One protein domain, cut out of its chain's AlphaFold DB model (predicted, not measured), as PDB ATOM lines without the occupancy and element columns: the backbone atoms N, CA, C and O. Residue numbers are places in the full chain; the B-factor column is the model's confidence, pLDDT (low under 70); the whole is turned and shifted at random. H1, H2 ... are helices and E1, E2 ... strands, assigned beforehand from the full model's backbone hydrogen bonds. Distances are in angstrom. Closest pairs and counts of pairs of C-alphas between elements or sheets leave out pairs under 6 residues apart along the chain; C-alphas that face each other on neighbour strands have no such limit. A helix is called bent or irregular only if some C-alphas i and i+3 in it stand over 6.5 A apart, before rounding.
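Overview. This is residues 170 to 236 of the 308 residues of an uncharacterized protein of Thiospirochaeta perfilievii (UniProt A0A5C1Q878). A short, three-stranded sheet forms a wall at one side of a small rounded body, and three helices gather beside it with their centres at the corners of a triangle. H1 leads out of the first strand, H2 runs into the second, and H3, the longest helix, is off the sheet; the loop of residues 181 to 190 and the tip of the E2 and E3 hairpin lie at opposite ends of the body. The printed part has 67 residues, with three named helices and three named strands in the order E1, H1, H2, E2, E3, H3. The sheet runs E1, E3, E2, all antiparallel, and the class is mixed, helices and strands. The whole is compact, with a radius of gyration of the C-alphas of 10.9 A and spans of 29 by 26 by 25 A.

Along the chain. E1, residues 172 to 174, begins at C-alpha 172 (-15.362, -29.488, 3.797) and is 6.7 A long. H1 follows at once, residues 175 to 180, 8.7 A. H2, residues 191 to 201, starts at C-alpha 191 (-7.490, -34.439, -14.314) and is 16.3 A long. E2, residues 202 to 204, spans 6.8 A, and E3, residues 208 to 211, spans 10.0 A. H3, residues 217 to 229, is 19.3 A long and ends at C-alpha 229 (-2.546, -36.248, -4.161); it is irregular, but only just, with C-alphas 218 and 221 7.0 A apart.

Arrangement. E3 is the inner strand. E1 is antiparallel to it at 153 degrees, with N 173 and O 209 at 2.8 A. E2 and E3 form a hairpin at 147 degrees, with N 203 and O 210 at 2.9 A. E1, H1, H2 and E2 make a split strand-helix-strand unit, two strands running the same way with E3 between them, and its crossover is right-handed. H1 only grazes the sheet with residues 175 to 178, and its closest C-alpha pair to E3 is Leu 175 and Phe 208, 5.4 A. H2 only grazes it with residues 195 to 201; the closest C-alphas of H2 and E3 are those of Tyr 201 and Leu 211, 5.9 A. H3 is not on the sheet. With residues 223 to 226 alone it only just touches H2, with 3 pairs of C-alphas within 8 A, the closest Asn 194 and Ile 226 at 6.7 A; they run opposite ways at a steep tilt of 51 degrees. H1 and H3 are close but not clearly touching, about perpendicular at 86 degrees, with the C-alphas of Ile 177 and Leu 227 closest at 7.3 A. H1 and H2 are near each other, with 5 pairs of C-alphas within 10 A. E1 and E2 are each apart from H3. Every O i to N i+4 pair is within hydrogen-bond range in H1, against 6 of 7 in H2 and 7 of 9 in H3.

Size, cuts and confidence. The two C-alphas farthest apart, those of Gly 187 and Gly 206, are 30.0 A apart. The printed part has no cut and no long link; H1 to H2 is short, and the others are tight. The mean pLDDT of the printed part is 89.8, with residues 183 to 189 under 70.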
ATOM      1  N   PRO A 170     -13.686 -35.836   4.520       95.38
ATOM      2  CA  PRO A 170     -13.813 -34.486   5.062       95.38
ATOM      3  C   PRO A 170     -15.137 -33.841   4.638       95.38
ATOM      4  O   PRO A 170     -15.495 -33.856   3.461       95.38
ATOM      5  N   LYS A 171     -15.870 -33.222   5.566       95.12
ATOM      6  CA  LYS A 171     -17.139 -32.554   5.235       95.12
ATOM      7  C   LYS A 171     -16.914 -31.303   4.398       95.12
ATOM      8  O   LYS A 171     -17.810 -30.894   3.654       95.12
ATOM      9  N   SER A 172     -15.740 -30.691   4.526       95.38
ATOM     10  CA  SER A 172     -15.362 -29.488   3.797       95.38
ATOM     11  C   SER A 172     -13.970 -29.603   3.175       95.38
ATOM     12  O   SER A 172     -13.030 -30.101   3.787       95.38
ATOM     13  N   ILE A 173     -13.838 -29.126   1.938       96.62
ATOM     14  CA  ILE A 173     -12.584 -29.082   1.186       96.62
ATOM     15  C   ILE A 173     -12.355 -27.652   0.707       96.62
ATOM     16  O   ILE A 173     -13.224 -27.037   0.091       96.62
ATOM     17  N   THR A 174     -11.180 -27.103   0.988       95.62
ATOM     18  CA  THR A 174     -10.827 -25.739   0.587       95.62
ATOM     19  C   THR A 174     -10.614 -25.642  -0.925       95.62
ATOM     20  O   THR A 174     -10.264 -26.620  -1.592       95.62
ATOM     21  N   LEU A 175     -10.781 -24.436  -1.481       93.62
ATOM     22  CA  LEU A 175     -10.485 -24.182  -2.898       93.62
ATOM     23  C   LEU A 175      -9.035 -24.510  -3.268       93.62
ATOM     24  O   LEU A 175      -8.777 -24.890  -4.405       93.62
ATOM     25  N   ASP A 176      -8.113 -24.374  -2.314       92.81
ATOM     26  CA  ASP A 176      -6.694 -24.666  -2.497       92.81
ATOM     27  C   ASP A 176      -6.485 -26.142  -2.865       92.81
ATOM     28  O   ASP A 176      -6.043 -26.449  -3.974       92.81
ATOM     29  N   ILE A 177      -6.968 -27.055  -2.012       93.94
ATOM     30  CA  ILE A 177      -6.954 -28.503  -2.268       93.94
ATOM     31  C   ILE A 177      -7.681 -28.826  -3.579       93.94
ATOM     32  O   ILE A 177      -7.143 -29.524  -4.434       93.94
ATOM     33  N   TYR A 178      -8.870 -28.262  -3.810       93.44
ATOM     34  CA  TYR A 178      -9.596 -28.500  -5.061       93.44
ATOM     35  C   TYR A 178      -8.804 -28.067  -6.310       93.44
ATOM     36  O   TYR A 178      -8.818 -28.739  -7.349       93.44
ATOM     37  N   SER A 179      -8.092 -26.939  -6.236       91.25
ATOM     38  CA  SER A 179      -7.298 -26.414  -7.348       91.25
ATOM     39  C   SER A 179      -6.160 -27.365  -7.738       91.25
ATOM     40  O   SER A 179      -5.897 -27.529  -8.938       91.25
ATOM     41  N   PHE A 180      -5.593 -28.060  -6.747       91.19
ATOM     42  CA  PHE A 180      -4.519 -29.039  -6.891       91.19
ATOM     43  C   PHE A 180      -4.979 -30.445  -7.283       91.19
ATOM     44  O   PHE A 180      -4.126 -31.270  -7.605       91.19
ATOM     45  N   ILE A 181      -6.290 -30.714  -7.369       89.69
ATOM     46  CA  ILE A 181      -6.785 -31.960  -7.972       89.69
ATOM     47  C   ILE A 181      -6.252 -32.049  -9.407       89.69
ATOM     48  O   ILE A 181      -6.643 -31.278 -10.301       89.69
ATOM     49  N   SER A 182      -5.327 -32.988  -9.598       75.50
ATOM     50  CA  SER A 182      -4.557 -33.204 -10.817       75.50
ATOM     51  C   SER A 182      -4.892 -34.560 -11.445       75.50
ATOM     52  O   SER A 182      -5.639 -35.361 -10.885       75.50
ATOM     53  N   GLY A 183      -4.385 -34.787 -12.656       63.09
ATOM     54  CA  GLY A 183      -4.540 -36.058 -13.369       63.09
ATOM     55  C   GLY A 183      -3.404 -37.044 -13.136       63.09
ATOM     56  O   GLY A 183      -3.402 -38.085 -13.769       63.09
ATOM     57  N   ASP A 184      -2.425 -36.700 -12.295       59.44
ATOM     58  CA  ASP A 184      -1.232 -37.525 -12.058       59.44
ATOM     59  C   ASP A 184      -1.266 -38.143 -10.654       59.44
ATOM     60  O   ASP A 184      -0.271 -38.231  -9.939       59.44
ATOM     61  N   VAL A 185      -2.468 -38.535 -10.225       61.69
ATOM     62  CA  VAL A 185      -2.633 -39.428  -9.080       61.69
ATOM     63  C   VAL A 185      -2.251 -40.807  -9.596       61.69
ATOM     64  O   VAL A 185      -2.920 -41.336 -10.483       61.69
ATOM     65  N   THR A 186      -1.140 -41.364  -9.112       51.03
ATOM     66  CA  THR A 186      -0.570 -42.625  -9.608       51.03
ATOM     67  C   THR A 186      -1.647 -43.704  -9.762       51.03
ATOM     68  O   THR A 186      -2.129 -44.245  -8.769       51.03
ATOM     69  N   GLY A 187      -2.016 -44.012 -11.010       55.94
ATOM     70  CA  GLY A 187      -2.968 -45.072 -11.356       55.94
ATOM     71  C   GLY A 187      -4.436 -44.660 -11.542       55.94
ATOM     72  O   GLY A 187      -5.229 -45.536 -11.882       55.94
ATOM     73  N   PHE A 188      -4.810 -43.383 -11.388       58.00
ATOM     74  CA  PHE A 188      -6.215 -42.952 -11.413       58.00
ATOM     75  C   PHE A 188      -6.496 -41.781 -12.357       58.00
ATOM     76  O   PHE A 188      -6.214 -40.628 -12.034       58.00
ATOM     77  N   GLY A 189      -7.157 -42.111 -13.476       63.56
ATOM     78  CA  GLY A 189      -7.828 -41.163 -14.367       63.56
ATOM     79  C   GLY A 189      -6.933 -40.061 -14.934       63.56
ATOM     80  O   GLY A 189      -5.731 -40.021 -14.716       63.56
ATOM     81  N   ASP A 190      -7.524 -39.155 -15.700       82.75
ATOM     82  CA  ASP A 190      -6.916 -37.859 -15.974       82.75
ATOM     83  C   ASP A 190      -7.511 -36.793 -15.035       82.75
ATOM     84  O   ASP A 190      -8.371 -37.058 -14.187       82.75
ATOM     85  N   LYS A 191      -7.046 -35.548 -15.171       86.75
ATOM     86  CA  LYS A 191      -7.490 -34.439 -14.314       86.75
ATOM     87  C   LYS A 191      -9.001 -34.217 -14.407       86.75
ATOM     88  O   LYS A 191      -9.630 -33.828 -13.423       86.75
ATOM     89  N   GLU A 192      -9.564 -34.416 -15.594       89.56
ATOM     90  CA  GLU A 192     -10.986 -34.233 -15.848       89.56
ATOM     91  C   GLU A 192     -11.800 -35.321 -15.147       89.56
ATOM     92  O   GLU A 192     -12.759 -35.004 -14.442       89.56
ATOM     93  N   TYR A 193     -11.374 -36.581 -15.247       90.12
ATOM     94  CA  TYR A 193     -11.973 -37.694 -14.523       90.12
ATOM     95  C   TYR A 193     -11.984 -37.448 -13.010       90.12
ATOM     96  O   TYR A 193     -13.051 -37.523 -12.400       90.12
ATOM     97  N   ASN A 194     -10.843 -37.084 -12.413       91.81
ATOM     98  CA  ASN A 194     -10.734 -36.879 -10.963       91.81
ATOM     99  C   ASN A 194     -11.628 -35.731 -10.478       91.81
ATOM    100  O   ASN A 194     -12.317 -35.857  -9.465       91.81
ATOM    101  N   ARG A 195     -11.698 -34.627 -11.233       92.62
ATOM    102  CA  ARG A 195     -12.613 -33.516 -10.922       92.62
ATOM    103  C   ARG A 195     -14.072 -33.910 -11.075       92.62
ATOM    104  O   ARG A 195     -14.882 -33.566 -10.221       92.62
ATOM    105  N   ASN A 196     -14.413 -34.644 -12.129       93.88
ATOM    106  CA  ASN A 196     -15.771 -35.130 -12.335       93.88
ATOM    107  C   ASN A 196     -16.187 -36.103 -11.231       93.88
ATOM    108  O   ASN A 196     -17.320 -36.034 -10.772       93.88
ATOM    109  N   PHE A 197     -15.289 -36.981 -10.785       94.25
ATOM    110  CA  PHE A 197     -15.534 -37.885  -9.668       94.25
ATOM    111  C   PHE A 197     -15.733 -37.121  -8.353       94.25
ATOM    112  O   PHE A 197     -16.736 -37.337  -7.678       94.25
ATOM    113  N   PHE A 198     -14.858 -36.161  -8.038       95.62
ATOM    114  CA  PHE A 198     -15.000 -35.275  -6.877       95.62
ATOM    115  C   PHE A 198     -16.343 -34.524  -6.878       95.62
ATOM    116  O   PHE A 198     -17.100 -34.578  -5.909       95.62
ATOM    117  N   ASN A 199     -16.685 -33.891  -8.004       95.81
ATOM    118  CA  ASN A 199     -17.901 -33.088  -8.163       95.81
ATOM    119  C   ASN A 199     -19.206 -33.912  -8.085       95.81
ATOM    120  O   ASN A 199     -20.281 -33.324  -7.992       95.81
ATOM    121  N   ARG A 200     -19.156 -35.255  -8.130       96.12
ATOM    122  CA  ARG A 200     -20.344 -36.103  -7.886       96.12
ATOM    123  C   ARG A 200     -20.792 -36.065  -6.429       96.12
ATOM    124  O   ARG A 200     -21.979 -36.230  -6.172       96.12
ATOM    125  N   TYR A 201     -19.851 -35.883  -5.505       97.50
ATOM    126  CA  TYR A 201     -20.085 -35.997  -4.063       97.50
ATOM    127  C   TYR A 201     -19.925 -34.671  -3.325       97.50
ATOM    128  O   TYR A 201     -20.499 -34.494  -2.254       97.50
ATOM    129  N   TYR A 202     -19.169 -33.732  -3.895       97.62
ATOM    130  CA  TYR A 202     -18.939 -32.416  -3.319       97.62
ATOM    131  C   TYR A 202     -19.627 -31.322  -4.129       97.62
ATOM    132  O   TYR A 202     -19.554 -31.283  -5.356       97.62
ATOM    133  N   GLN A 203     -20.255 -30.390  -3.416       97.50
ATOM    134  CA  GLN A 203     -20.920 -29.230  -3.990       97.50
ATOM    135  C   GLN A 203     -20.144 -27.951  -3.676       97.50
ATOM    136  O   GLN A 203     -19.757 -27.717  -2.533       97.50
ATOM    137  N   ASP A 204     -19.966 -27.110  -4.691       96.56
ATOM    138  CA  ASP A 204     -19.357 -25.789  -4.555       96.56
ATOM    139  C   ASP A 204     -20.230 -24.863  -3.683       96.56
ATOM    140  O   ASP A 204     -21.440 -24.725  -3.904       96.56
ATOM    141  N   ARG A 205     -19.617 -24.239  -2.673       96.88
ATOM    142  CA  ARG A 205     -20.211 -23.225  -1.783       96.88
ATOM    143  C   ARG A 205     -19.562 -21.848  -1.958       96.88
ATOM    144  O   ARG A 205     -19.743 -20.967  -1.121       96.88
ATOM    145  N   GLY A 206     -18.808 -21.646  -3.032       93.88
ATOM    146  CA  GLY A 206     -18.104 -20.416  -3.375       93.88
ATOM    147  C   GLY A 206     -16.701 -20.358  -2.779       93.88
ATOM    148  O   GLY A 206     -15.736 -20.203  -3.519       93.88
ATOM    149  N   SER A 207     -16.566 -20.478  -1.455       93.38
ATOM    150  CA  SER A 207     -15.266 -20.411  -0.758       93.38
ATOM    151  C   SER A 207     -14.688 -21.773  -0.357       93.38
ATOM    152  O   SER A 207     -13.520 -21.864   0.022       93.38
ATOM    153  N   PHE A 208     -15.489 -22.830  -0.442       96.06
ATOM    154  CA  PHE A 208     -15.108 -24.214  -0.179       96.06
ATOM    155  C   PHE A 208     -16.092 -25.152  -0.880       96.06
ATOM    156  O   PHE A 208     -17.162 -24.741  -1.328       96.06
ATOM    157  N   PHE A 209     -15.738 -26.425  -0.940       97.25
ATOM    158  CA  PHE A 209     -16.603 -27.505  -1.378       97.25
ATOM    159  C   PHE A 209     -17.124 -28.260  -0.159       97.25
ATOM    160  O   PHE A 209     -16.345 -28.624   0.718       97.25
ATOM    161  N   SER A 210     -18.431 -28.502  -0.093       97.62
ATOM    162  CA  SER A 210     -19.058 -29.284   0.978       97.62
ATOM    163  C   SER A 210     -19.449 -30.666   0.478       97.62
ATOM    164  O   SER A 210     -20.058 -30.747  -0.594       97.62
ATOM    165  N   LEU A 211     -19.199 -31.714   1.261       97.12
ATOM    166  CA  LEU A 211     -19.730 -33.048   0.987       97.12
ATOM    167  C   LEU A 211     -21.266 -32.983   1.011       97.12
ATOM    168  O   LEU A 211     -21.863 -32.610   2.021       97.12
ATOM    169  N   SER A 212     -21.905 -33.261  -0.123       95.75
ATOM    170  CA  SER A 212     -23.356 -33.136  -0.305       95.75
ATOM    171  C   SER A 212     -24.073 -34.483  -0.326       95.75
ATOM    172  O   SER A 212     -25.253 -34.546   0.011       95.75
ATOM    173  N   ILE A 213     -23.373 -35.546  -0.723       94.12
ATOM    174  CA  ILE A 213     -23.887 -36.914  -0.806       94.12
ATOM    175  C   ILE A 213     -22.857 -37.836  -0.158       94.12
ATOM    176  O   ILE A 213     -21.657 -37.654  -0.366       94.12
ATOM    177  N   ASP A 214     -23.324 -38.824   0.604       92.69
ATOM    178  CA  ASP A 214     -22.443 -39.843   1.172       92.69
ATOM    179  C   ASP A 214     -21.730 -40.640   0.064       92.69
ATOM    180  O   ASP A 214     -22.300 -40.946  -0.989       92.69
ATOM    181  N   VAL A 215     -20.461 -40.956   0.304       95.69
ATOM    182  CA  VAL A 215     -19.624 -41.696  -0.640       95.69
ATOM    183  C   VAL A 215     -19.649 -43.172  -0.253       95.69
ATOM    184  O   VAL A 215     -19.189 -43.505   0.846       95.69
ATOM    185  N   PRO A 216     -20.120 -44.069  -1.143       96.31
ATOM    186  CA  PRO A 216     -20.112 -45.505  -0.883       96.31
ATOM    187  C   PRO A 216     -18.718 -46.010  -0.503       96.31
ATOM    188  O   PRO A 216     -17.724 -45.533  -1.054       96.31
ATOM    189  N   MET A 217     -18.638 -46.982   0.411       95.50
ATOM    190  CA  MET A 217     -17.370 -47.497   0.958       95.50
ATOM    191  C   MET A 217     -16.379 -47.921  -0.132       95.50
ATOM    192  O   MET A 217     -15.193 -47.626  -0.031       95.50
ATOM    193  N   GLU A 218     -16.861 -48.559  -1.194       94.75
ATOM    194  CA  GLU A 218     -16.071 -48.993  -2.348       94.75
ATOM    195  C   GLU A 218     -15.401 -47.841  -3.115       94.75
ATOM    196  O   GLU A 218     -14.357 -48.046  -3.724       94.75
ATOM    197  N   ASN A 219     -15.965 -46.633  -3.043       95.38
ATOM    198  CA  ASN A 219     -15.496 -45.445  -3.757       95.38
ATOM    199  C   ASN A 219     -14.632 -44.528  -2.877       95.38
ATOM    200  O   ASN A 219     -14.008 -43.591  -3.380       95.38
ATOM    201  N   ARG A 220     -14.601 -44.762  -1.558       95.75
ATOM    202  CA  ARG A 220     -13.817 -43.949  -0.616       95.75
ATOM    203  C   ARG A 220     -12.307 -44.029  -0.868       95.75
ATOM    204  O   ARG A 220     -11.698 -42.961  -0.823       95.75
ATOM    205  N   PRO A 221     -11.700 -45.190  -1.198       94.12
ATOM    206  CA  PRO A 221     -10.271 -45.248  -1.494       94.12
ATOM    207  C   PRO A 221      -9.855 -44.328  -2.640       94.12
ATOM    208  O   PRO A 221      -8.878 -43.592  -2.507       94.12
ATOM    209  N   ASP A 222     -10.640 -44.298  -3.716       92.44
ATOM    210  CA  ASP A 222     -10.379 -43.442  -4.875       92.44
ATOM    211  C   ASP A 222     -10.496 -41.958  -4.499       92.44
ATOM    212  O   ASP A 222      -9.661 -41.138  -4.883       92.44
ATOM    213  N   MET A 223     -11.503 -41.604  -3.691       95.00
ATOM    214  CA  MET A 223     -11.658 -40.234  -3.201       95.00
ATOM    215  C   MET A 223     -10.490 -39.817  -2.303       95.00
ATOM    216  O   MET A 223      -9.949 -38.726  -2.474       95.00
ATOM    217  N   TRP A 224     -10.077 -40.675  -1.367       94.75
ATOM    218  CA  TRP A 224      -8.924 -40.412  -0.508       94.75
ATOM    219  C   TRP A 224      -7.644 -40.244  -1.324       94.75
ATOM    220  O   TRP A 224      -6.931 -39.272  -1.102       94.75
ATOM    221  N   ALA A 225      -7.406 -41.091  -2.328       92.19
ATOM    222  CA  ALA A 225      -6.255 -40.956  -3.219       92.19
ATOM    223  C   ALA A 225      -6.245 -39.606  -3.958       92.19
ATOM    224  O   ALA A 225      -5.203 -38.952  -4.040       92.19
ATOM    225  N   ILE A 226      -7.406 -39.152  -4.451       93.06
ATOM    226  CA  ILE A 226      -7.550 -37.835  -5.092       93.06
ATOM    227  C   ILE A 226      -7.233 -36.701  -4.110       93.06
ATOM    228  O   ILE A 226      -6.510 -35.768  -4.462       93.06
ATOM    229  N   LEU A 227      -7.763 -36.770  -2.886       94.19
ATOM    230  CA  LEU A 227      -7.547 -35.749  -1.860       94.19
ATOM    231  C   LEU A 227      -6.088 -35.709  -1.387       94.19
ATOM    232  O   LEU A 227      -5.511 -34.628  -1.284       94.19
ATOM    233  N   GLU A 228      -5.475 -36.866  -1.138       92.38
ATOM    234  CA  GLU A 228      -4.073 -36.987  -0.723       92.38
ATOM    235  C   GLU A 228      -3.130 -36.425  -1.788       92.38
ATOM    236  O   GLU A 228      -2.256 -35.613  -1.480       92.38
ATOM    237  N   ALA A 229      -3.344 -36.777  -3.058       91.00
ATOM    238  CA  ALA A 229      -2.546 -36.248  -4.161       91.00
ATOM    239  C   ALA A 229      -2.741 -34.740  -4.380       91.00
ATOM    240  O   ALA A 229      -1.843 -34.064  -4.879       91.00
ATOM    241  N   ALA A 230      -3.892 -34.200  -3.974       92.00
ATOM    242  CA  ALA A 230      -4.156 -32.767  -3.940       92.00
ATOM    243  C   ALA A 230      -3.575 -32.060  -2.693       92.00
ATOM    244  O   ALA A 230      -3.721 -30.846  -2.553       92.00
ATOM    245  N   GLY A 231      -2.905 -32.794  -1.797       92.38
ATOM    246  CA  GLY A 231      -2.225 -32.261  -0.616       92.38
ATOM    247  C   GLY A 231      -3.040 -32.306   0.679       92.38
ATOM    248  O   GLY A 231      -2.632 -31.697   1.672       92.38
ATOM    249  N   TYR A 232      -4.179 -33.007   0.703       93.94
ATOM    250  CA  TYR A 232      -4.939 -33.200   1.934       93.94
ATOM    251  C   TYR A 232      -4.159 -34.088   2.912       93.94
ATOM    252  O   TYR A 232      -3.664 -35.153   2.550       93.94
ATOM    253  N   LYS A 233      -4.073 -33.665   4.175       92.75
ATOM    254  CA  LYS A 233      -3.350 -34.387   5.229       92.75
ATOM    255  C   LYS A 233      -4.296 -35.303   5.999       92.75
ATOM    256  O   LYS A 233      -5.111 -34.837   6.797       92.75
ATOM    257  N   VAL A 234      -4.165 -36.611   5.788       91.31
ATOM    258  CA  VAL A 234      -4.990 -37.646   6.438       91.31
ATOM    259  C   VAL A 234      -4.805 -37.656   7.956       91.31
ATOM    260  O   VAL A 234      -5.737 -37.946   8.707       91.31
ATOM    261  N   GLU A 235      -3.615 -37.305   8.442       89.50
ATOM    262  CA  GLU A 235      -3.313 -37.224   9.871       89.50
ATOM    263  C   GLU A 235      -4.192 -36.196  10.590       89.50
ATOM    264  O   GLU A 235      -4.480 -36.369  11.768       89.50
ATOM    265  N   SER A 236      -4.639 -35.164   9.874       87.50
ATOM    266  CA  SER A 236      -5.520 -34.106  10.375       87.50
ATOM    267  C   SER A 236      -6.962 -34.245   9.888       87.50
ATOM    268  O   SER A 236      -7.691 -33.258   9.855       87.50
TER     269      SER A 236